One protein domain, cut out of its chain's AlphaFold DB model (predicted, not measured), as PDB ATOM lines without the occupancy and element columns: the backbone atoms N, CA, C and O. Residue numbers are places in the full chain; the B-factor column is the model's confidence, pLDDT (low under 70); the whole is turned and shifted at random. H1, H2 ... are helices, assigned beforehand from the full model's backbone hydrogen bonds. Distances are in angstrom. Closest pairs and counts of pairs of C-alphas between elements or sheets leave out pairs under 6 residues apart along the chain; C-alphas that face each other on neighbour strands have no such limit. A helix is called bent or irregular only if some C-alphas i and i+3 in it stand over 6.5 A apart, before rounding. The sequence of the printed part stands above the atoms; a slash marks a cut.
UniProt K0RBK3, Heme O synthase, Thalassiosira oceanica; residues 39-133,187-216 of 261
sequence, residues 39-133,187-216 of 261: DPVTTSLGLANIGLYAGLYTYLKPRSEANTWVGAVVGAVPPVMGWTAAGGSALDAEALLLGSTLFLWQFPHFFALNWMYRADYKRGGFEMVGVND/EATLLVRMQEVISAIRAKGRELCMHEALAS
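What this domain is: This is residues 39 to 133 and 187 to 216 of the 261 residues of the protein "Heme O synthase" of Thalassiosira oceanica (UniProt K0RBK3). Look for a flat slab one helix thick: H1, H2, H3 and H6 form a row with alternating directions, short H4 and H5 sit at one end, and residues 209 to 216 stick out at the other. The printed part has 125 residues, six named helices in order H1 to H6, no named strand; it is all helix and loose, radius of gyration of the C-alphas 17.3 A, spanning 58 by 34 by 19 A.

Where its parts are: Find C-alpha 40 at (26.702, 41.994, 19.882); H1 runs 28.4 A to residue 60. By hydrogen bonds H2, residues 66 to 85, and H3, 93 to 116, were each assigned as one helix, but both are bent, with C-alphas 75 and 78, and 105 and 108, 6.5 A apart; the arms are H2a to 75, H2b from 78, H3a to 105, H3b from 108. H4 is 118 to 123, H5 129 to 132; H6, 187 to 215, runs 41.0 A to (52.425, 28.388, 9.676).

How they stand to each other: H1 and H2a form a hairpin, closest C-alphas Leu 60 and Asn 67, 5.3 A, at a shallow tilt of 26 degrees. H2b and H3a form another, Val 80 to Ala 95, 4.9 A between C-alphas. H6 touches H3a with residues 194 to 205 alone, closest C-alphas Leu 97 and Ile 201, 6.7 A. H5 touches H3b, closest C-alphas Trp 115 and Gly 130, 5.4 A, and H4, Arg 118 and Val 131, 5.6 A. Every O i to N i+4 pair is within hydrogen-bond range in H2a, H2b, H3a, H3b, H4 and H6, 15 of 17 in H1; H5 is too short for one.

The domain as a whole: The farthest C-alphas, Arg 123 and Ser 216, are 58.8 A apart. Residues 134 to 186 are cut out, C-alphas 133 and 187 being 11.9 A apart; of the links printed whole, none is long. The model's pLDDT is under 70 at residues 63, 124 to 133 and 187 to 216.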
ATOM      1  N   ASP A  39      29.468  38.429  21.976       88.56
ATOM      2  CA  ASP A  39      29.487  39.659  21.195       88.56
ATOM      3  C   ASP A  39      28.099  40.119  20.698       88.56
ATOM      4  O   ASP A  39      27.199  39.307  20.419       88.56
ATOM      5  N   PRO A  40      27.921  41.440  20.472       89.75
ATOM      6  CA  PRO A  40      26.702  41.994  19.882       89.75
ATOM      7  C   PRO A  40      26.356  41.380  18.520       89.75
ATOM      8  O   PRO A  40      25.178  41.221  18.191       89.75
ATOM      9  N   VAL A  41      27.376  40.993  17.745       89.69
ATOM     10  CA  VAL A  41      27.212  40.328  16.445       89.69
ATOM     11  C   VAL A  41      26.506  38.985  16.629       89.69
ATOM     12  O   VAL A  41      25.431  38.789  16.063       89.69
ATOM     13  N   THR A  42      27.021  38.109  17.492       92.06
ATOM     14  CA  THR A  42      26.419  36.802  17.809       92.06
ATOM     15  C   THR A  42      24.978  36.944  18.300       92.06
ATOM     16  O   THR A  42      24.082  36.224  17.851       92.06
ATOM     17  N   THR A  43      24.731  37.925  19.170       92.25
ATOM     18  CA  THR A  43      23.387  38.219  19.688       92.25
ATOM     19  C   THR A  43      22.425  38.619  18.567       92.25
ATOM     20  O   THR A  43      21.303  38.114  18.496       92.25
ATOM     21  N   SER A  44      22.866  39.493  17.656       92.31
ATOM     22  CA  SER A  44      22.060  39.925  16.511       92.31
ATOM     23  C   SER A  44      21.751  38.778  15.543       92.31
ATOM     24  O   SER A  44      20.610  38.672  15.092       92.31
ATOM     25  N   LEU A  45      22.708  37.870  15.293       91.88
ATOM     26  CA  LEU A  45      22.474  36.662  14.497       91.88
ATOM     27  C   LEU A  45      21.438  35.748  15.162       91.88
ATOM     28  O   LEU A  45      20.540  35.254  14.484       91.88
ATOM     29  N   GLY A  46      21.515  35.559  16.481       92.44
ATOM     30  CA  GLY A  46      20.551  34.751  17.230       92.44
ATOM     31  C   GLY A  46      19.128  35.307  17.161       92.44
ATOM     32  O   GLY A  46      18.186  34.576  16.851       92.44
ATOM     33  N   LEU A  47      18.969  36.616  17.378       93.12
ATOM     34  CA  LEU A  47      17.674  37.295  17.261       93.12
ATOM     35  C   LEU A  47      17.122  37.233  15.832       93.12
ATOM     36  O   LEU A  47      15.937  36.943  15.639       93.12
ATOM     37  N   ALA A  48      17.979  37.452  14.831       92.81
ATOM     38  CA  ALA A  48      17.607  37.304  13.431       92.81
ATOM     39  C   ALA A  48      17.160  35.868  13.120       92.81
ATOM     40  O   ALA A  48      16.152  35.688  12.438       92.81
ATOM     41  N   ASN A  49      17.834  34.853  13.669       94.56
ATOM     42  CA  ASN A  49      17.485  33.449  13.461       94.56
ATOM     43  C   ASN A  49      16.124  33.082  14.071       94.56
ATOM     44  O   ASN A  49      15.333  32.377  13.442       94.56
ATOM     45  N   ILE A  50      15.805  33.607  15.262       92.75
ATOM     46  CA  ILE A  50      14.478  33.441  15.881       92.75
ATOM     47  C   ILE A  50      13.394  34.035  14.975       92.75
ATOM     48  O   ILE A  50      12.398  33.367  14.699       92.75
ATOM     49  N   GLY A  51      13.587  35.262  14.478       91.12
ATOM     50  CA  GLY A  51      12.637  35.907  13.565       91.12
ATOM     51  C   GLY A  51      12.499  35.173  12.227       91.12
ATOM     52  O   GLY A  51      11.385  34.971  11.735       91.12
ATOM     53  N   LEU A  52      13.622  34.719  11.667       90.06
ATOM     54  CA  LEU A  52      13.679  33.961  10.422       90.06
ATOM     55  C   LEU A  52      12.923  32.633  10.541       90.06
ATOM     56  O   LEU A  52      12.116  32.305   9.673       90.06
ATOM     57  N   TYR A  53      13.131  31.894  11.630       90.56
ATOM     58  CA  TYR A  53      12.495  30.598  11.830       90.56
ATOM     59  C   TYR A  53      11.029  30.716  12.275       90.56
ATOM     60  O   TYR A  53      10.128  30.151  11.653       90.56
ATOM     61  N   ALA A  54      10.751  31.472  13.340       88.19
ATOM     62  CA  ALA A  54       9.401  31.570  13.887       88.19
ATOM     63  C   ALA A  54       8.450  32.336  12.953       88.19
ATOM     64  O   ALA A  54       7.280  31.970  12.852       88.19
ATOM     65  N   GLY A  55       8.953  33.357  12.252       87.19
ATOM     66  CA  GLY A  55       8.184  34.181  11.325       87.19
ATOM     67  C   GLY A  55       8.223  33.657   9.892       87.19
ATOM     68  O   GLY A  55       7.253  33.064   9.415       87.19
ATOM     69  N   LEU A  56       9.339  33.903   9.195       85.12
ATOM     70  CA  LEU A  56       9.432  33.688   7.748       85.12
ATOM     71  C   LEU A  56       9.245  32.212   7.382       85.12
ATOM     72  O   LEU A  56       8.361  31.883   6.594       85.12
ATOM     73  N   TYR A  57      10.020  31.315   7.990       84.62
ATOM     74  CA  TYR A  57       9.950  29.883   7.709       84.62
ATOM     75  C   TYR A  57       8.555  29.305   8.000       84.62
ATOM     76  O   TYR A  57       7.983  28.620   7.151       84.62
ATOM     77  N   THR A  58       7.952  29.634   9.149       83.88
ATOM     78  CA  THR A  58       6.586  29.192   9.491       83.88
ATOM     79  C   THR A  58       5.548  29.666   8.472       83.88
ATOM     80  O   THR A  58       4.646  28.905   8.116       83.88
ATOM     81  N   TYR A  59       5.675  30.901   7.977       82.56
ATOM     82  CA  TYR A  59       4.768  31.452   6.969       82.56
ATOM     83  C   TYR A  59       4.966  30.831   5.578       82.56
ATOM     84  O   TYR A  59       3.981  30.621   4.860       82.56
ATOM     85  N   LEU A  60       6.216  30.526   5.204       77.19
ATOM     86  CA  LEU A  60       6.579  29.933   3.910       77.19
ATOM     87  C   LEU A  60       6.236  28.450   3.824       77.19
ATOM     88  O   LEU A  60       5.871  27.975   2.753       77.19
ATOM     89  N   LYS A  61       6.320  27.723   4.940       75.44
ATOM     90  CA  LYS A  61       6.116  26.273   5.002       75.44
ATOM     91  C   LYS A  61       4.870  25.743   4.266       75.44
ATOM     92  O   LYS A  61       4.999  24.708   3.619       75.44
ATOM     93  N   PRO A  62       3.680  26.368   4.349       70.50
ATOM     94  CA  PRO A  62       2.506  25.922   3.596       70.50
ATOM     95  C   PRO A  62       2.378  26.526   2.190       70.50
ATOM     96  O   PRO A  62       1.457  26.154   1.476       70.50
ATOM     97  N   ARG A  63       3.226  27.489   1.810       68.50
ATOM     98  CA  ARG A  63       3.030  28.319   0.609       68.50
ATOM     99  C   ARG A  63       4.052  28.104  -0.494       68.50
ATOM    100  O   ARG A  63       3.782  28.509  -1.619       68.50
ATOM    101  N   SER A  64       5.234  27.584  -0.181       71.00
ATOM    102  CA  SER A  64       6.307  27.499  -1.163       71.00
ATOM    103  C   SER A  64       7.348  26.447  -0.800       71.00
ATOM    104  O   SER A  64       7.705  26.250   0.366       71.00
ATOM    105  N   GLU A  65       7.927  25.870  -1.843       73.50
ATOM    106  CA  GLU A  65       9.127  25.035  -1.811       73.50
ATOM    107  C   GLU A  65      10.356  25.796  -1.281       73.50
ATOM    108  O   GLU A  65      11.288  25.195  -0.745       73.50
ATOM    109  N   ALA A  66      10.305  27.135  -1.290       74.75
ATOM    110  CA  ALA A  66      11.285  28.008  -0.650       74.75
ATOM    111  C   ALA A  66      11.439  27.765   0.866       74.75
ATOM    112  O   ALA A  66      12.418  28.221   1.457       74.75
ATOM    113  N   ASN A  67      10.524  27.035   1.522       79.94
ATOM    114  CA  ASN A  67      10.693  26.696   2.937       79.94
ATOM    115  C   ASN A  67      11.965  25.869   3.189       79.94
ATOM    116  O   ASN A  67      12.635  26.117   4.187       79.94
ATOM    117  N   THR A  68      12.328  24.947   2.290       81.31
ATOM    118  CA  THR A  68      13.527  24.106   2.456       81.31
ATOM    119  C   THR A  68      14.788  24.965   2.456       81.31
ATOM    120  O   THR A  68      15.658  24.797   3.306       81.31
ATOM    121  N   TRP A  69      14.838  25.951   1.562       85.06
ATOM    122  CA  TRP A  69      15.929  26.912   1.444       85.06
ATOM    123  C   TRP A  69      16.072  27.788   2.682       85.06
ATOM    124  O   TRP A  69      17.158  27.899   3.248       85.06
ATOM    125  N   VAL A  70      14.966  28.368   3.152       86.50
ATOM    126  CA  VAL A  70      14.971  29.180   4.376       86.50
ATOM    127  C   VAL A  70      15.318  28.325   5.597       86.50
ATOM    128  O   VAL A  70      16.072  28.771   6.456       86.50
ATOM    129  N   GLY A  71      14.826  27.086   5.659       86.94
ATOM    130  CA  GLY A  71      15.168  26.129   6.709       86.94
ATOM    131  C   GLY A  71      16.658  25.788   6.727       86.94
ATOM    132  O   GLY A  71      17.266  25.790   7.794       86.94
ATOM    133  N   ALA A  72      17.263  25.594   5.554       88.06
ATOM    134  CA  ALA A  72      18.696  25.356   5.432       88.06
ATOM    135  C   ALA A  72      19.517  26.567   5.908       88.06
ATOM    136  O   ALA A  72      20.492  26.390   6.638       88.06
ATOM    137  N   VAL A  73      19.099  27.800   5.583       90.38
ATOM    138  CA  VAL A  73      19.745  29.023   6.108       90.38
ATOM    139  C   VAL A  73      19.658  29.072   7.633       90.38
ATOM    140  O   VAL A  73      20.671  29.291   8.291       90.38
ATOM    141  N   VAL A  74      18.483  28.801   8.210       92.12
ATOM    142  CA  VAL A  74      18.305  28.725   9.672       92.12
ATOM    143  C   VAL A  74      19.234  27.678  10.296       92.12
ATOM    144  O   VAL A  74      19.754  27.895  11.388       92.12
ATOM    145  N   GLY A  75      19.464  26.555   9.613       90.38
ATOM    146  CA  GLY A  75      20.383  25.503  10.046       90.38
ATOM    147  C   GLY A  75      21.870  25.856   9.928       90.38
ATOM    148  O   GLY A  75      22.686  25.293  10.655       90.38
ATOM    149  N   ALA A  76      22.224  26.796   9.052       92.25
ATOM    150  CA  ALA A  76      23.597  27.253   8.828       92.25
ATOM    151  C   ALA A  76      24.056  28.322   9.832       92.25
ATOM    152  O   ALA A  76      25.253  28.481  10.066       92.25
ATOM    153  N   VAL A  77      23.116  29.057  10.430       92.38
ATOM    154  CA  VAL A  77      23.397  30.147  11.378       92.38
ATOM    155  C   VAL A  77      24.024  29.670  12.705       92.38
ATOM    156  O   VAL A  77      24.969  30.319  13.151       92.38
ATOM    157  N   PRO A  78      23.603  28.558  13.348       92.38
ATOM    158  CA  PRO A  78      24.147  28.144  14.644       92.38
ATOM    159  C   PRO A  78      25.661  27.859  14.664       92.38
ATOM    160  O   PRO A  78      26.316  28.327  15.594       92.38
ATOM    161  N   PRO A  79      26.268  27.172  13.673       92.50
ATOM    162  CA  PRO A  79      27.727  27.040  13.611       92.50
ATOM    163  C   PRO A  79      28.455  28.379  13.480       92.50
ATOM    164  O   PRO A  79      29.466  28.590  14.143       92.50
ATOM    165  N   VAL A  80      27.919  29.296  12.665       92.44
ATOM    166  CA  VAL A  80      28.481  30.646  12.502       92.44
ATOM    167  C   VAL A  80      28.398  31.410  13.824       92.44
ATOM    168  O   VAL A  80      29.380  32.016  14.235       92.44
ATOM    169  N   MET A  81      27.269  31.315  14.532       93.06
ATOM    170  CA  MET A  81      27.114  31.891  15.872       93.06
ATOM    171  C   MET A  81      28.104  31.301  16.882       93.06
ATOM    172  O   MET A  81      28.609  32.026  17.731       93.06
ATOM    173  N   GLY A  82      28.383  29.996  16.810       91.25
ATOM    174  CA  GLY A  82      29.381  29.348  17.661       91.25
ATOM    175  C   GLY A  82      30.793  29.883  17.415       91.25
ATOM    176  O   GLY A  82      31.518  30.150  18.370       91.25
ATOM    177  N   TRP A  83      31.157  30.108  16.148       93.56
ATOM    178  CA  TRP A  83      32.444  30.707  15.781       93.56
ATOM    179  C   TRP A  83      32.566  32.152  16.274       93.56
ATOM    180  O   TRP A  83      33.566  32.518  16.893       93.56
ATOM    181  N   THR A  84      31.524  32.964  16.073       91.62
ATOM    182  CA  THR A  84      31.527  34.356  16.542       91.62
ATOM    183  C   THR A  84      31.491  34.462  18.061       91.62
ATOM    184  O   THR A  84      32.067  35.385  18.620       91.62
ATOM    185  N   ALA A  85      30.869  33.505  18.757       89.56
ATOM    186  CA  ALA A  85      30.905  33.431  20.217       89.56
ATOM    187  C   ALA A  85      32.303  33.101  20.772       89.56
ATOM    188  O   ALA A  85      32.611  33.484  21.897       89.56
ATOM    189  N   ALA A  86      33.145  32.405  20.002       91.12
ATOM    190  CA  ALA A  86      34.521  32.080  20.382       91.12
ATOM    191  C   ALA A  86      35.522  33.226  20.113       91.12
ATOM    192  O   ALA A  86      36.713  33.065  20.378       91.12
ATOM    193  N   GLY A  87      35.056  34.372  19.605       87.00
ATOM    194  CA  GLY A  87      35.878  35.545  19.290       87.00
ATOM    195  C   GLY A  87      36.307  35.659  17.823       87.00
ATOM    196  O   GLY A  87      37.097  36.541  17.491       87.00
ATOM    197  N   GLY A  88      35.802  34.788  16.944       87.50
ATOM    198  CA  GLY A  88      36.005  34.890  15.497       87.50
ATOM    199  C   GLY A  88      35.050  35.880  14.818       87.50
ATOM    200  O   GLY A  88      34.042  36.306  15.382       87.50
ATOM    201  N   SER A  89      35.334  36.240  13.569       89.94
ATOM    202  CA  SER A  89      34.438  37.048  12.739       89.94
ATOM    203  C   SER A  89      33.435  36.167  11.990       89.94
ATOM    204  O   SER A  89      33.744  35.065  11.546       89.94
ATOM    205  N   ALA A  90      32.221  36.678  11.769       86.00
ATOM    206  CA  ALA A  90      31.191  35.970  10.998       86.00
ATOM    207  C   ALA A  90      31.593  35.737   9.528       86.00
ATOM    208  O   ALA A  90      30.999  34.904   8.846       86.00
ATOM    209  N   LEU A  91      32.570  36.508   9.038       88.31
ATOM    210  CA  LEU A  91      33.084  36.445   7.670       88.31
ATOM    211  C   LEU A  91      34.353  35.593   7.547       88.31
ATOM    212  O   LEU A  91      34.908  35.505   6.451       88.31
ATOM    213  N   ASP A  92      34.809  34.982   8.642       89.94
ATOM    214  CA  ASP A  92      35.951  34.076   8.609       89.94
ATOM    215  C   ASP A  92      35.640  32.856   7.740       89.94
ATOM    216  O   ASP A  92      34.506  32.363   7.677       89.94
ATOM    217  N   ALA A  93      36.668  32.356   7.055       89.62
ATOM    218  CA  ALA A  93      36.513  31.231   6.144       89.62
ATOM    219  C   ALA A  93      36.019  29.986   6.891       89.62
ATOM    220  O   ALA A  93      35.177  29.254   6.384       89.62
ATOM    221  N   GLU A  94      36.490  29.776   8.114       90.50
ATOM    222  CA  GLU A  94      36.138  28.679   9.003       90.50
ATOM    223  C   GLU A  94      34.656  28.726   9.394       90.50
ATOM    224  O   GLU A  94      33.956  27.716   9.279       90.50
ATOM    225  N   ALA A  95      34.143  29.908   9.760       89.88
ATOM    226  CA  ALA A  95      32.728  30.113  10.066       89.88
ATOM    227  C   ALA A  95      31.846  29.773   8.859       89.88
ATOM    228  O   ALA A  95      30.867  29.029   8.968       89.88
ATOM    229  N   LEU A  96      32.226  30.285   7.685       91.12
ATOM    230  CA  LEU A  96      31.505  30.051   6.439       91.12
ATOM    231  C   LEU A  96      31.578  28.587   5.999       91.12
ATOM    232  O   LEU A  96      30.583  28.059   5.506       91.12
ATOM    233  N   LEU A  97      32.709  27.908   6.198       93.31
ATOM    234  CA  LEU A  97      32.869  26.485   5.892       93.31
ATOM    235  C   LEU A  97      31.981  25.619   6.788       93.31
ATOM    236  O   LEU A  97      31.290  24.736   6.278       93.31
ATOM    237  N   LEU A  98      31.943  25.891   8.096       92.12
ATOM    238  CA  LEU A  98      31.070  25.188   9.041       92.12
ATOM    239  C   LEU A  98      29.590  25.417   8.709       92.12
ATOM    240  O   LEU A  98      28.822  24.458   8.596       92.12
ATOM    241  N   GLY A  99      29.204  26.676   8.484       92.06
ATOM    242  CA  GLY A  99      27.840  27.042   8.105       92.06
ATOM    243  C   GLY A  99      27.414  26.404   6.782       92.06
ATOM    244  O   GLY A  99      26.356  25.784   6.709       92.06
ATOM    245  N   SER A 100      28.263  26.475   5.754       91.56
ATOM    246  CA  SER A 100      27.984  25.896   4.430       91.56
ATOM    247  C   SER A 100      27.920  24.372   4.468       91.56
ATOM    248  O   SER A 100      27.089  23.771   3.792       91.56
ATOM    249  N   THR A 101      28.762  23.728   5.278       92.50
ATOM    250  CA  THR A 101      28.725  22.271   5.445       92.50
ATOM    251  C   THR A 101      27.390  21.832   6.035       92.50
ATOM    252  O   THR A 101      26.749  20.942   5.477       92.50
ATOM    253  N   LEU A 102      26.924  22.484   7.110       91.88
ATOM    254  CA  LEU A 102      25.607  22.168   7.663       91.88
ATOM    255  C   LEU A 102      24.487  22.514   6.692       91.88
ATOM    256  O   LEU A 102      23.600  21.687   6.527       91.88
ATOM    257  N   PHE A 103      24.552  23.668   6.022       91.25
ATOM    258  CA  PHE A 103      23.580  24.086   5.009       91.25
ATOM    259  C   PHE A 103      23.358  22.997   3.953       91.25
ATOM    260  O   PHE A 103      22.227  22.580   3.708       91.25
ATOM    261  N   LEU A 104      24.446  22.498   3.360       90.00
ATOM    262  CA  LEU A 104      24.395  21.513   2.279       90.00
ATOM    263  C   LEU A 104      23.961  20.136   2.774       90.00
ATOM    264  O   LEU A 104      23.229  19.422   2.088       90.00
ATOM    265  N   TRP A 105      24.386  19.763   3.979       89.00
ATOM    266  CA  TRP A 105      24.086  18.455   4.543       89.00
ATOM    267  C   TRP A 105      22.592  18.244   4.839       89.00
ATOM    268  O   TRP A 105      22.128  17.103   4.835       89.00
ATOM    269  N   GLN A 106      21.805  19.308   5.039       89.94
ATOM    270  CA  GLN A 106      20.375  19.149   5.342       89.94
ATOM    271  C   GLN A 106      19.539  18.753   4.116       89.94
ATOM    272  O   GLN A 106      18.498  18.112   4.275       89.94
ATOM    273  N   PHE A 107      19.978  19.089   2.896       85.69
ATOM    274  CA  PHE A 107      19.189  18.854   1.679       85.69
ATOM    275  C   PHE A 107      18.882  17.372   1.423       85.69
ATOM    276  O   PHE A 107      17.701  17.054   1.268       85.69
ATOM    277  N   PRO A 108      19.862  16.441   1.447       86.00
ATOM    278  CA  PRO A 108      19.576  15.016   1.277       86.00
ATOM    279  C   PRO A 108      18.527  14.498   2.265       86.00
ATOM    280  O   PRO A 108      17.640  13.727   1.899       86.00
ATOM    281  N   HIS A 109      18.592  14.960   3.517       81.62
ATOM    282  CA  HIS A 109      17.653  14.554   4.555       81.62
ATOM    283  C   HIS A 109      16.245  15.124   4.322       81.62
ATOM    284  O   HIS A 109      15.254  14.394   4.409       81.62
ATOM    285  N   PHE A 110      16.137  16.415   3.993       83.62
ATOM    286  CA  PHE A 110      14.845  17.053   3.739       83.62
ATOM    287  C   PHE A 110      14.157  16.513   2.488       83.62
ATOM    288  O   PHE A 110      12.949  16.272   2.521       83.62
ATOM    289  N   PHE A 111      14.907  16.247   1.419       82.12
ATOM    290  CA  PHE A 111      14.345  15.651   0.210       82.12
ATOM    291  C   PHE A 111      13.859  14.217   0.447       82.12
ATOM    292  O   PHE A 111      12.745  13.885   0.038       82.12
ATOM    293  N   ALA A 112      14.600  13.402   1.206       83.19
ATOM    294  CA  ALA A 112      14.151  12.059   1.579       83.19
ATOM    295  C   ALA A 112      12.835  12.084   2.385       83.19
ATOM    296  O   ALA A 112      11.908  11.323   2.098       83.19
ATOM    297  N   LEU A 113      12.703  12.998   3.356       81.94
ATOM    298  CA  LEU A 113      11.464  13.162   4.126       81.94
ATOM    299  C   LEU A 113      10.292  13.649   3.266       81.94
ATOM    300  O   LEU A 113       9.170  13.160   3.430       81.94
ATOM    301  N   ASN A 114      10.529  14.604   2.365       80.06
ATOM    302  CA  ASN A 114       9.493  15.092   1.455       80.06
ATOM    303  C   ASN A 114       8.973  13.968   0.554       80.06
ATOM    304  O   ASN A 114       7.760  13.850   0.378       80.06
ATOM    305  N   TRP A 115       9.862  13.092   0.078       76.94
ATOM    306  CA  TRP A 115       9.489  11.924  -0.714       76.94
ATOM    307  C   TRP A 115       8.638  10.922   0.078       76.94
ATOM    308  O   TRP A 115       7.547  10.547  -0.355       76.94
ATOM    309  N   MET A 116       9.089  10.533   1.276       78.38
ATOM    310  CA  MET A 116       8.391   9.544   2.112       78.38
ATOM    311  C   MET A 116       6.982   9.989   2.528       78.38
ATOM    312  O   MET A 116       6.069   9.168   2.608       78.38
ATOM    313  N   TYR A 117       6.787  11.283   2.799       74.94
ATOM    314  CA  TYR A 117       5.530  11.817   3.336       74.94
ATOM    315  C   TYR A 117       4.688  12.590   2.312       74.94
ATOM    316  O   TYR A 117       3.715  13.243   2.697       74.94
ATOM    317  N   ARG A 118       4.988  12.479   1.010       76.88
ATOM    318  CA  ARG A 118       4.285  13.197  -0.072       76.88
ATOM    319  C   ARG A 118       2.758  13.085  -0.007       76.88
ATOM    320  O   ARG A 118       2.048  14.080  -0.127       76.88
ATOM    321  N   ALA A 119       2.234  11.885   0.267       73.25
ATOM    322  CA  ALA A 119       0.793  11.637   0.338       73.25
ATOM    323  C   ALA A 119       0.144  12.335   1.547       73.25
ATOM    324  O   ALA A 119      -0.978  12.835   1.467       73.25
ATOM    325  N   ASP A 120       0.866  12.408   2.662       75.06
ATOM    326  CA  ASP A 120       0.419  13.064   3.886       75.06
ATOM    327  C   ASP A 120       0.498  14.595   3.778       75.06
ATOM    328  O   ASP A 120      -0.394  15.280   4.288       75.06
ATOM    329  N   TYR A 121       1.499  15.124   3.067       75.06
ATOM    330  CA  TYR A 121       1.613  16.549   2.749       75.06
ATOM    331  C   TYR A 121       0.531  17.013   1.775       75.06
ATOM    332  O   TYR A 121      -0.142  18.004   2.060       75.06
ATOM    333  N   LYS A 122       0.258  16.234   0.720       74.75
ATOM    334  CA  LYS A 122      -0.847  16.493  -0.216       74.75
ATOM    335  C   LYS A 122      -2.202  16.525   0.495       74.75
ATOM    336  O   LYS A 122      -2.997  17.436   0.290       74.75
ATOM    337  N   ARG A 123      -2.449  15.579   1.409       74.88
ATOM    338  CA  ARG A 123      -3.657  15.571   2.261       74.88
ATOM    339  C   ARG A 123      -3.733  16.758   3.223       74.88
ATOM    340  O   ARG A 123      -4.825  17.112   3.657       74.88
ATOM    341  N   GLY A 124      -2.591  17.320   3.609       67.69
ATOM    342  CA  GLY A 124      -2.492  18.496   4.471       67.69
ATOM    343  C   GLY A 124      -2.567  19.832   3.730       67.69
ATOM    344  O   GLY A 124      -2.539  20.859   4.401       67.69
ATOM    345  N   GLY A 125      -2.656  19.828   2.393       68.00
ATOM    346  CA  GLY A 125      -2.656  21.042   1.572       68.00
ATOM    347  C   GLY A 125      -1.315  21.780   1.562       68.00
ATOM    348  O   GLY A 125      -1.304  23.000   1.453       68.00
ATOM    349  N   PHE A 126      -0.200  21.065   1.750       67.94
ATOM    350  CA  PHE A 126       1.140  21.645   1.664       67.94
ATOM    351  C   PHE A 126       1.674  21.542   0.231       67.94
ATOM    352  O   PHE A 126       1.742  20.442  -0.315       67.94
ATOM    353  N   GLU A 127       2.112  22.673  -0.319       60.06
ATOM    354  CA  GLU A 127       2.848  22.771  -1.585       60.06
ATOM    355  C   GLU A 127       4.340  22.502  -1.305       60.06
ATOM    356  O   GLU A 127       5.052  23.364  -0.782       60.06
ATOM    357  N   MET A 128       4.805  21.272  -1.546       59.94
ATOM    358  CA  MET A 128       6.210  20.860  -1.385       59.94
ATOM    359  C   MET A 128       6.692  20.150  -2.655       59.94
ATOM    360  O   MET A 128       5.882  19.502  -3.306       59.94
ATOM    361  N   VAL A 129       8.003  20.180  -2.932       55.47
ATOM    362  CA  VAL A 129       8.640  19.630  -4.155       55.47
ATOM    363  C   VAL A 129       8.096  18.240  -4.535       55.47
ATOM    364  O   VAL A 129       7.572  18.038  -5.623       55.47
ATOM    365  N   GLY A 130       8.060  17.294  -3.588       54.50
ATOM    366  CA  GLY A 130       7.566  15.929  -3.842       54.50
ATOM    367  C   GLY A 130       6.046  15.777  -4.044       54.50
ATOM    368  O   GLY A 130       5.571  14.659  -4.244       54.50
ATOM    369  N   VAL A 131       5.265  16.855  -3.925       54.88
ATOM    370  CA  VAL A 131       3.816  16.900  -4.205       54.88
ATOM    371  C   VAL A 131       3.545  17.376  -5.637       54.88
ATOM    372  O   VAL A 131       2.543  16.947  -6.217       54.88
ATOM    373  N   ASN A 132       4.436  18.207  -6.189       53.72
ATOM    374  CA  ASN A 132       4.318  18.808  -7.521       53.72
ATOM    375  C   ASN A 132       4.933  17.943  -8.633       53.72
ATOM    376  O   ASN A 132       4.506  18.045  -9.781       53.72
ATOM    377  N   ASP A 133       5.815  16.997  -8.295       51.25
ATOM    378  CA  ASP A 133       6.274  15.973  -9.237       51.25
ATOM    379  C   ASP A 133       5.140  15.012  -9.635       51.25
ATOM    380  O   ASP A 133       4.770  14.076  -8.917       51.25
ATOM    381  N   GLU A 187      16.372  22.475 -10.470       48.72
ATOM    382  CA  GLU A 187      16.814  21.589  -9.381       48.72
ATOM    383  C   GLU A 187      17.941  20.629  -9.795       48.72
ATOM    384  O   GLU A 187      18.905  20.451  -9.045       48.72
ATOM    385  N   ALA A 188      17.894  20.069 -11.010       46.88
ATOM    386  CA  ALA A 188      18.968  19.218 -11.534       46.88
ATOM    387  C   ALA A 188      20.268  20.010 -11.768       46.88
ATOM    388  O   ALA A 188      21.357  19.576 -11.375       46.88
ATOM    389  N   THR A 189      20.155  21.221 -12.325       47.28
ATOM    390  CA  THR A 189      21.279  22.163 -12.452       47.28
ATOM    391  C   THR A 189      21.849  22.525 -11.081       47.28
ATOM    392  O   THR A 189      23.056  22.720 -10.919       47.28
ATOM    393  N   LEU A 190      20.992  22.580 -10.068       50.06
ATOM    394  CA  LEU A 190      21.349  22.992  -8.726       50.06
ATOM    395  C   LEU A 190      21.995  21.867  -7.911       50.06
ATOM    396  O   LEU A 190      22.930  22.154  -7.174       50.06
ATOM    397  N   LEU A 191      21.618  20.599  -8.103       52.41
ATOM    398  CA  LEU A 191      22.347  19.446  -7.551       52.41
ATOM    399  C   LEU A 191      23.769  19.344  -8.123       52.41
ATOM    400  O   LEU A 191      24.716  19.090  -7.379       52.41
ATOM    401  N   VAL A 192      23.947  19.627  -9.419       55.28
ATOM    402  CA  VAL A 192      25.282  19.710 -10.039       55.28
ATOM    403  C   VAL A 192      26.081  20.881  -9.450       55.28
ATOM    404  O   VAL A 192      27.241  20.711  -9.078       55.28
ATOM    405  N   ARG A 193      25.455  22.051  -9.257       53.16
ATOM    406  CA  ARG A 193      26.070  23.190  -8.544       53.16
ATOM    407  C   ARG A 193      26.381  22.862  -7.082       53.16
ATOM    408  O   ARG A 193      27.381  23.339  -6.560       53.16
ATOM    409  N   MET A 194      25.566  22.038  -6.430       48.81
ATOM    410  CA  MET A 194      25.769  21.594  -5.052       48.81
ATOM    411  C   MET A 194      27.022  20.722  -4.947       48.81
ATOM    412  O   MET A 194      27.847  20.939  -4.061       48.81
ATOM    413  N   GLN A 195      27.220  19.805  -5.897       53.69
ATOM    414  CA  GLN A 195      28.423  18.975  -5.987       53.69
ATOM    415  C   GLN A 195      29.693  19.819  -6.218       53.69
ATOM    416  O   GLN A 195      30.731  19.542  -5.614       53.69
ATOM    417  N   GLU A 196      29.600  20.878  -7.027       61.94
ATOM    418  CA  GLU A 196      30.678  21.858  -7.247       61.94
ATOM    419  C   GLU A 196      30.986  22.694  -5.994       61.94
ATOM    420  O   GLU A 196      32.144  22.947  -5.667       61.94
ATOM    421  N   VAL A 197      29.969  23.095  -5.230       56.88
ATOM    422  CA  VAL A 197      30.187  23.793  -3.954       56.88
ATOM    423  C   VAL A 197      30.839  22.855  -2.936       56.88
ATOM    424  O   VAL A 197      31.776  23.257  -2.249       56.88
ATOM    425  N   ILE A 198      30.418  21.588  -2.867       59.34
ATOM    426  CA  ILE A 198      31.043  20.578  -1.998       59.34
ATOM    427  C   ILE A 198      32.509  20.352  -2.393       59.34
ATOM    428  O   ILE A 198      33.381  20.277  -1.522       59.34
ATOM    429  N   SER A 199      32.814  20.266  -3.692       63.03
ATOM    430  CA  SER A 199      34.188  20.098  -4.176       63.03
ATOM    431  C   SER A 199      35.052  21.331  -3.869       63.03
ATOM    432  O   SER A 199      36.194  21.173  -3.424       63.03
ATOM    433  N   ALA A 200      34.489  22.537  -3.991       58.62
ATOM    434  CA  ALA A 200      35.134  23.803  -3.648       58.62
ATOM    435  C   ALA A 200      35.385  23.949  -2.138       58.62
ATOM    436  O   ALA A 200      36.491  24.310  -1.740       58.62
ATOM    437  N   ILE A 201      34.416  23.587  -1.289       59.88
ATOM    438  CA  ILE A 201      34.570  23.528   0.176       59.88
ATOM    439  C   ILE A 201      35.693  22.556   0.541       59.88
ATOM    440  O   ILE A 201      36.589  22.891   1.315       59.88
ATOM    441  N   ARG A 202      35.709  21.366  -0.075       62.97
ATOM    442  CA  ARG A 202      36.761  20.368   0.147       62.97
ATOM    443  C   ARG A 202      38.130  20.860  -0.329       62.97
ATOM    444  O   ARG A 202      39.141  20.493   0.263       62.97
ATOM    445  N   ALA A 203      38.188  21.656  -1.396       64.38
ATOM    446  CA  ALA A 203      39.423  22.262  -1.886       64.38
ATOM    447  C   ALA A 203      39.929  23.371  -0.955       64.38
ATOM    448  O   ALA A 203      41.105  23.364  -0.600       64.38
ATOM    449  N   LYS A 204      39.039  24.254  -0.489       63.53
ATOM    450  CA  LYS A 204      39.379  25.338   0.438       63.53
ATOM    451  C   LYS A 204      39.801  24.812   1.809       63.53
ATOM    452  O   LYS A 204      40.776  25.297   2.372       63.53
ATOM    453  N   GLY A 205      39.147  23.754   2.298       53.91
ATOM    454  CA  GLY A 205      39.551  23.057   3.520       53.91
ATOM    455  C   GLY A 205      40.958  22.452   3.430       53.91
ATOM    456  O   GLY A 205      41.716  22.531   4.391       53.91
ATOM    457  N   ARG A 206      41.360  21.916   2.263       60.72
ATOM    458  CA  ARG A 206      42.744  21.449   2.040       60.72
ATOM    459  C   ARG A 206      43.753  22.597   2.021       60.72
ATOM    460  O   ARG A 206      44.861  22.424   2.510       60.72
ATOM    461  N   GLU A 207      43.377  23.745   1.467       59.56
ATOM    462  CA  GLU A 207      44.239  24.929   1.382       59.56
ATOM    463  C   GLU A 207      44.497  25.549   2.766       59.56
ATOM    464  O   GLU A 207      45.641  25.857   3.087       59.56
ATOM    465  N   LEU A 208      43.465  25.645   3.613       56.53
ATOM    466  CA  LEU A 208      43.579  26.112   5.001       56.53
ATOM    467  C   LEU A 208      44.411  25.154   5.860       56.53
ATOM    468  O   LEU A 208      45.319  25.593   6.555       56.53
ATOM    469  N   CYS A 209      44.183  23.844   5.726       55.38
ATOM    470  CA  CYS A 209      44.981  22.811   6.392       55.38
ATOM    471  C   CYS A 209      46.465  22.874   5.969       55.38
ATOM    472  O   CYS A 209      47.361  22.730   6.798       55.38
ATOM    473  N   MET A 210      46.746  23.164   4.688       53.50
ATOM    474  CA  MET A 210      48.111  23.415   4.206       53.50
ATOM    475  C   MET A 210      48.705  24.719   4.749       53.50
ATOM    476  O   MET A 210      49.890  24.753   5.068       53.50
ATOM    477  N   HIS A 211      47.914  25.787   4.847       51.19
ATOM    478  CA  HIS A 211      48.369  27.068   5.386       51.19
ATOM    479  C   HIS A 211      48.698  26.976   6.878       51.19
ATOM    480  O   HIS A 211      49.701  27.538   7.311       51.19
ATOM    481  N   GLU A 212      47.909  26.222   7.644       50.06
ATOM    482  CA  GLU A 212      48.161  25.944   9.057       50.06
ATOM    483  C   GLU A 212      49.407  25.058   9.240       50.06
ATOM    484  O   GLU A 212      50.253  25.349  10.084       50.06
ATOM    485  N   ALA A 213      49.601  24.053   8.373       49.34
ATOM    486  CA  ALA A 213      50.805  23.214   8.352       49.34
ATOM    487  C   ALA A 213      52.088  23.969   7.944       49.34
ATOM    488  O   ALA A 213      53.185  23.598   8.355       49.34
ATOM    489  N   LEU A 214      51.973  25.030   7.138       50.22
ATOM    490  CA  LEU A 214      53.098  25.907   6.793       50.22
ATOM    491  C   LEU A 214      53.356  26.973   7.872       50.22
ATOM    492  O   LEU A 214      54.504  27.363   8.075       50.22
ATOM    493  N   ALA A 215      52.316  27.425   8.581       50.22
ATOM    494  CA  ALA A 215      52.425  28.388   9.676       50.22
ATOM    495  C   ALA A 215      52.976  27.770  10.975       50.22
ATOM    496  O   ALA A 215      53.603  28.477  11.762       50.22
ATOM    497  N   SER A 216      52.805  26.460  11.186       46.59
ATOM    498  CA  SER A 216      53.333  25.731  12.350       46.59
ATOM    499  C   SER A 216      54.845  25.452  12.299       46.59
ATOM    500  O   SER A 216      55.401  24.946  13.270       46.59
TER     501      SER A 216